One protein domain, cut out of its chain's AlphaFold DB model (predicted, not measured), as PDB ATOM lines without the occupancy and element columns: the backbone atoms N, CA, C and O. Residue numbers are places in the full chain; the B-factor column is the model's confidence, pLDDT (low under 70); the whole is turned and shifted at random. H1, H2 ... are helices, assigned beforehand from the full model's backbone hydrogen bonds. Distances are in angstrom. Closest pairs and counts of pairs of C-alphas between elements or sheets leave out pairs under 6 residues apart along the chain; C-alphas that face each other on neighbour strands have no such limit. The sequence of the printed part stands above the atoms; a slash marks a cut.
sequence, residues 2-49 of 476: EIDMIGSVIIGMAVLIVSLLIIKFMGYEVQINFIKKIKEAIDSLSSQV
ATOM      1  N   GLU A   2     -17.433  21.100  35.886       56.53
ATOM      2  CA  GLU A   2     -17.300  22.042  37.003       56.53
ATOM      3  C   GLU A   2     -17.899  23.403  36.624       56.53
ATOM      4  O   GLU A   2     -17.757  23.848  35.481       56.53
ATOM      5  N   ILE A   3     -18.597  24.036  37.571       58.56
ATOM      6  CA  ILE A   3     -19.270  25.342  37.423       58.56
ATOM      7  C   ILE A   3     -18.326  26.396  36.807       58.56
ATOM      8  O   ILE A   3     -18.754  27.235  36.010       58.56
ATOM      9  N   ASP A   4     -17.025  26.267  37.065       57.66
ATOM     10  CA  ASP A   4     -15.958  27.122  36.545       57.66
ATOM     11  C   ASP A   4     -15.841  27.111  35.010       57.66
ATOM     12  O   ASP A   4     -15.504  28.127  34.389       57.66
ATOM     13  N   MET A   5     -16.178  25.994  34.360       67.50
ATOM     14  CA  MET A   5     -16.131  25.877  32.902       67.50
ATOM     15  C   MET A   5     -17.289  26.633  32.240       67.50
ATOM     16  O   MET A   5     -17.086  27.326  31.244       67.50
ATOM     17  N   ILE A   6     -18.492  26.557  32.822       65.81
ATOM     18  CA  ILE A   6     -19.676  27.272  32.321       65.81
ATOM     19  C   ILE A   6     -19.480  28.784  32.498       65.81
ATOM     20  O   ILE A   6     -19.723  29.547  31.561       65.81
ATOM     21  N   GLY A   7     -18.957  29.210  33.654       71.06
ATOM     22  CA  GLY A   7     -18.620  30.614  33.905       71.06
ATOM     23  C   GLY A   7     -17.613  31.169  32.893       71.06
ATOM     24  O   GLY A   7     -17.827  32.242  32.326       71.06
ATOM     25  N   SER A   8     -16.563  30.403  32.585       73.00
ATOM     26  CA  SER A   8     -15.533  30.802  31.615       73.00
ATOM     27  C   SER A   8     -16.076  30.945  30.185       73.00
ATOM     28  O   SER A   8     -15.691  31.871  29.469       73.00
ATOM     29  N   VAL A   9     -17.010  30.079  29.770       75.31
ATOM     30  CA  VAL A   9     -17.649  30.151  28.442       75.31
ATOM     31  C   VAL A   9     -18.553  31.382  28.319       75.31
ATOM     32  O   VAL A   9     -18.498  32.080  27.303       75.31
ATOM     33  N   ILE A  10     -19.343  31.695  29.354       74.50
ATOM     34  CA  ILE A  10     -20.232  32.869  29.360       74.50
ATOM     35  C   ILE A  10     -19.414  34.164  29.294       74.50
ATOM     36  O   ILE A  10     -19.707  35.041  28.477       74.50
ATOM     37  N   ILE A  11     -18.354  34.265  30.100       80.62
ATOM     38  CA  ILE A  11     -17.450  35.423  30.091       80.62
ATOM     39  C   ILE A  11     -16.778  35.562  28.717       80.62
ATOM     40  O   ILE A  11     -16.738  36.661  28.162       80.62
ATOM     41  N   GLY A  12     -16.321  34.456  28.122       83.56
ATOM     42  CA  GLY A  12     -15.735  34.451  26.781       83.56
ATOM     43  C   GLY A  12     -16.687  34.976  25.699       83.56
ATOM     44  O   GLY A  12     -16.290  35.817  24.890       83.56
ATOM     45  N   MET A  13     -17.956  34.549  25.708       78.25
ATOM     46  CA  MET A  13     -18.961  35.054  24.762       78.25
ATOM     47  C   MET A  13     -19.262  36.541  24.970       78.25
ATOM     48  O   MET A  13     -19.369  37.281  23.990       78.25
ATOM     49  N   ALA A  14     -19.355  37.000  26.221       76.62
ATOM     50  CA  ALA A  14     -19.587  38.409  26.525       76.62
ATOM     51  C   ALA A  14     -18.449  39.296  25.990       76.62
ATOM     52  O   ALA A  14     -18.707  40.298  25.320       76.62
ATOM     53  N   VAL A  15     -17.192  38.890  26.197       86.00
ATOM     54  CA  VAL A  15     -16.012  39.600  25.671       86.00
ATOM     55  C   VAL A  15     -16.020  39.632  24.141       86.00
ATOM     56  O   VAL A  15     -15.738  40.675  23.546       86.00
ATOM     57  N   LEU A  16     -16.386  38.525  23.487       83.56
ATOM     58  CA  LEU A  16     -16.467  38.449  22.028       83.56
ATOM     59  C   LEU A  16     -17.531  39.410  21.467       83.56
ATOM     60  O   LEU A  16     -17.254  40.154  20.525       83.56
ATOM     61  N   ILE A  17     -18.726  39.440  22.067       80.88
ATOM     62  CA  ILE A  17     -19.830  40.320  21.654       80.88
ATOM     63  C   ILE A  17     -19.445  41.790  21.836       80.88
ATOM     64  O   ILE A  17     -19.623  42.587  20.915       80.88
ATOM     65  N   VAL A  18     -18.870  42.150  22.987       81.31
ATOM     66  CA  VAL A  18     -18.417  43.523  23.251       81.31
ATOM     67  C   VAL A  18     -17.339  43.937  22.246       81.31
ATOM     68  O   VAL A  18     -17.407  45.030  21.690       81.31
ATOM     69  N   SER A  19     -16.400  43.044  21.930       83.44
ATOM     70  CA  SER A  19     -15.347  43.309  20.942       83.44
ATOM     71  C   SER A  19     -15.917  43.552  19.539       83.44
ATOM     72  O   SER A  19     -15.510  44.490  18.856       83.44
ATOM     73  N   LEU A  20     -16.912  42.764  19.118       80.69
ATOM     74  CA  LEU A  20     -17.611  42.951  17.841       80.69
ATOM     75  C   LEU A  20     -18.393  44.271  17.788       80.69
ATOM     76  O   LEU A  20     -18.411  44.935  16.749       80.69
ATOM     77  N   LEU A  21     -19.015  44.670  18.900       79.00
ATOM     78  CA  LEU A  21     -19.719  45.949  19.011       79.00
ATOM     79  C   LEU A  21     -18.755  47.137  18.913       79.00
ATOM     80  O   LEU A  21     -19.066  48.101  18.216       79.00
ATOM     81  N   ILE A  22     -17.575  47.047  19.534       80.25
ATOM     82  CA  ILE A  22     -16.524  48.073  19.434       80.25
ATOM     83  C   ILE A  22     -16.029  48.201  17.988       80.25
ATOM     84  O   ILE A  22     -15.971  49.309  17.461       80.25
ATOM     85  N   ILE A  23     -15.742  47.084  17.311       78.38
ATOM     86  CA  ILE A  23     -15.288  47.088  15.907       78.38
ATOM     87  C   ILE A  23     -16.340  47.732  14.992       78.38
ATOM     88  O   ILE A  23     -15.998  48.553  14.139       78.38
ATOM     89  N   LYS A  24     -17.625  47.417  15.210       76.62
ATOM     90  CA  LYS A  24     -18.740  48.034  14.479       76.62
ATOM     91  C   LYS A  24     -18.850  49.536  14.763       76.62
ATOM     92  O   LYS A  24     -19.099  50.310  13.844       76.62
ATOM     93  N   PHE A  25     -18.650  49.956  16.013       78.62
ATOM     94  CA  PHE A  25     -18.678  51.368  16.407       78.62
ATOM     95  C   PHE A  25     -17.520  52.169  15.793       78.62
ATOM     96  O   PHE A  25     -17.693  53.331  15.439       78.62
ATOM     97  N   MET A  26     -16.362  51.536  15.586       80.62
ATOM     98  CA  MET A  26     -15.205  52.134  14.910       80.62
ATOM     99  C   MET A  26     -15.360  52.237  13.379       80.62
ATOM    100  O   MET A  26     -14.427  52.658  12.701       80.62
ATOM    101  N   GLY A  27     -16.525  51.881  12.821       74.88
ATOM    102  CA  GLY A  27     -16.833  52.053  11.397       74.88
ATOM    103  C   GLY A  27     -16.214  51.001  10.475       74.88
ATOM    104  O   GLY A  27     -16.260  51.157   9.258       74.88
ATOM    105  N   TYR A  28     -15.649  49.924  11.028       77.50
ATOM    106  CA  TYR A  28     -15.147  48.812  10.230       77.50
ATOM    107  C   TYR A  28     -16.298  47.879   9.838       77.50
ATOM    108  O   TYR A  28     -17.002  47.338  10.696       77.50
ATOM    109  N   GLU A  29     -16.475  47.650   8.536       69.81
ATOM    110  CA  GLU A  29     -17.377  46.611   8.044       69.81
ATOM    111  C   GLU A  29     -16.802  45.233   8.374       69.81
ATOM    112  O   GLU A  29     -15.805  44.777   7.808       69.81
ATOM    113  N   VAL A  30     -17.448  44.548   9.316       71.75
ATOM    114  CA  VAL A  30     -17.145  43.152   9.616       71.75
ATOM    115  C   VAL A  30     -17.539  42.324   8.396       71.75
ATOM    116  O   VAL A  30     -18.724  42.176   8.093       71.75
ATOM    117  N   GLN A  31     -16.547  41.787   7.683       75.50
ATOM    118  CA  GLN A  31     -16.791  40.954   6.507       75.50
ATOM    119  C   GLN A  31     -17.756  39.813   6.854       75.50
ATOM    120  O   GLN A  31     -17.560  39.098   7.838       75.50
ATOM    121  N   ILE A  32     -18.765  39.593   6.008       71.06
ATOM    122  CA  ILE A  32     -19.806  38.560   6.185       71.06
ATOM    123  C   ILE A  32     -19.198  37.166   6.446       71.06
ATOM    124  O   ILE A  32     -19.725  36.380   7.234       71.06
ATOM    125  N   ASN A  33     -18.030  36.883   5.860       71.50
ATOM    126  CA  ASN A  33     -17.295  35.633   6.065       71.50
ATOM    127  C   ASN A  33     -16.794  35.434   7.508       71.50
ATOM    128  O   ASN A  33     -16.673  34.295   7.952       71.50
ATOM    129  N   PHE A  34     -16.524  36.508   8.254       71.94
ATOM    130  CA  PHE A  34     -16.122  36.433   9.661       71.94
ATOM    131  C   PHE A  34     -17.305  36.067  10.562       71.94
ATOM    132  O   PHE A  34     -17.176  35.191  11.412       71.94
ATOM    133  N   ILE A  35     -18.484  36.649  10.310       70.06
ATOM    134  CA  ILE A  35     -19.728  36.293  11.017       70.06
ATOM    135  C   ILE A  35     -20.074  34.823  10.777       70.06
ATOM    136  O   ILE A  35     -20.429  34.110  11.713       70.06
ATOM    137  N   LYS A  36     -19.914  34.343   9.538       71.75
ATOM    138  CA  LYS A  36     -20.145  32.935   9.206       71.75
ATOM    139  C   LYS A  36     -19.192  32.001   9.963       71.75
ATOM    140  O   LYS A  36     -19.658  31.032  10.549       71.75
ATOM    141  N   LYS A  37     -17.898  32.332  10.037       74.50
ATOM    142  CA  LYS A  37     -16.911  31.555  10.809       74.50
ATOM    143  C   LYS A  37     -17.165  31.586  12.314       74.50
ATOM    144  O   LYS A  37     -16.967  30.573  12.972       74.50
ATOM    145  N   ILE A  38     -17.620  32.716  12.861       71.50
ATOM    146  CA  ILE A  38     -18.038  32.799  14.268       71.50
ATOM    147  C   ILE A  38     -19.245  31.899  14.506       71.50
ATOM    148  O   ILE A  38     -19.251  31.159  15.481       71.50
ATOM    149  N   LYS A  39     -20.237  31.920  13.613       71.81
ATOM    150  CA  LYS A  39     -21.403  31.043  13.720       71.81
ATOM    151  C   LYS A  39     -20.999  29.569  13.660       71.81
ATOM    152  O   LYS A  39     -21.390  28.816  14.532       71.81
ATOM    153  N   GLU A  40     -20.148  29.183  12.711       76.50
ATOM    154  CA  GLU A  40     -19.620  27.815  12.610       76.50
ATOM    155  C   GLU A  40     -18.814  27.413  13.858       76.50
ATOM    156  O   GLU A  40     -18.939  26.287  14.333       76.50
ATOM    157  N   ALA A  41     -18.033  28.331  14.436       73.12
ATOM    158  CA  ALA A  41     -17.299  28.093  15.676       73.12
ATOM    159  C   ALA A  41     -18.226  27.988  16.897       73.12
ATOM    160  O   ALA A  41     -17.995  27.133  17.745       73.12
ATOM    161  N   ILE A  42     -19.280  28.806  16.986       69.81
ATOM    162  CA  ILE A  42     -20.303  28.730  18.040       69.81
ATOM    163  C   ILE A  42     -21.109  27.443  17.902       69.81
ATOM    164  O   ILE A  42     -21.315  26.768  18.900       69.81
ATOM    165  N   ASP A  43     -21.519  27.068  16.692       68.00
ATOM    166  CA  ASP A  43     -22.255  25.832  16.424       68.00
ATOM    167  C   ASP A  43     -21.372  24.611  16.743       68.00
ATOM    168  O   ASP A  43     -21.820  23.666  17.393       68.00
ATOM    169  N   SER A  44     -20.080  24.659  16.393       70.12
ATOM    170  CA  SER A  44     -19.106  23.623  16.750       70.12
ATOM    171  C   SER A  44     -18.852  23.558  18.257       70.12
ATOM    172  O   SER A  44     -18.847  22.462  18.811       70.12
ATOM    173  N   LEU A  45     -18.663  24.690  18.938       64.19
ATOM    174  CA  LEU A  45     -18.455  24.731  20.385       64.19
ATOM    175  C   LEU A  45     -19.725  24.296  21.127       64.19
ATOM    176  O   LEU A  45     -19.646  23.521  22.070       64.19
ATOM    177  N   SER A  46     -20.897  24.718  20.652       59.12
ATOM    178  CA  SER A  46     -22.202  24.302  21.161       59.12
ATOM    179  C   SER A  46     -22.380  22.793  21.012       59.12
ATOM    180  O   SER A  46     -22.715  22.113  21.971       59.12
ATOM    181  N   SER A  47     -22.027  22.224  19.859       60.59
ATOM    182  CA  SER A  47     -22.044  20.771  19.658       60.59
ATOM    183  C   SER A  47     -20.996  20.012  20.491       60.59
ATOM    184  O   SER A  47     -21.207  18.853  20.820       60.59
ATOM    185  N   GLN A  48     -19.882  20.625  20.896       63.31
ATOM    186  CA  GLN A  48     -18.878  19.967  21.749       63.31
ATOM    187  C   GLN A  48     -19.172  20.098  23.250       63.31
ATOM    188  O   GLN A  48     -18.902  19.168  24.009       63.31
ATOM    189  N   VAL A  49     -19.734  21.232  23.673       58.31
ATOM    190  CA  VAL A  49     -20.082  21.540  25.070       58.31
ATOM    191  C   VAL A  49     -21.470  21.000  25.423       58.31
ATOM    192  O   VAL A  49     -21.642  20.407  26.485       58.31
TER     193      VAL A  49
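What this domain is: This is residues 2 to 49 of the 476 residues of an uncharacterized protein of Candidatus Aenigmarchaeota archaeon CG_4_10_14_0_8_um_filter_37_24 (UniProt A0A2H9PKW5). Picture a long, narrow U: the longer helix H1 makes one arm, the chain folds back through residues 26 to 31, and H2 runs back beside H1 with an open gap between them. Residues 21 to 27, of which 21 to 25 belong to H1, stand free at the turn of the U. The printed part has 48 residues, with two named helices, H1 then H2, and no named strand; the class is all helix. It is loose, with a radius of gyration of the C-alphas of 12.7 A, and spans 39 by 19 by 5 A.

How they stand to each other: Begin at H1, residues 3 to 25, whose N-to-C direction is (0.00, 0.76, -0.65). H2, residues 32 to 49, has the direction (-0.10, -0.72, 0.68). The two are near each other, with 7 pairs of C-alphas within 10 A but no pair within 8 A. In H1 and H2 every O i to N i+4 pair is within hydrogen-bond range.

Where its parts are: Find C-alpha 3 at (-19.270, 25.342, 37.423); H1 runs 33.5 A from there to C-alpha 25. H2 begins at C-alpha 32 and runs 25.4 A to C-alpha 49 at (-20.082, 21.540, 25.070).

The domain as a whole: Glu 2 and Gly 27 have the C-alphas farthest apart, 39.5 A. The printed part has no cut, and H1 to H2 is a short link. Look for pLDDT under 70 at residues 2 to 6, 29, 42 to 43 and 45 to 49.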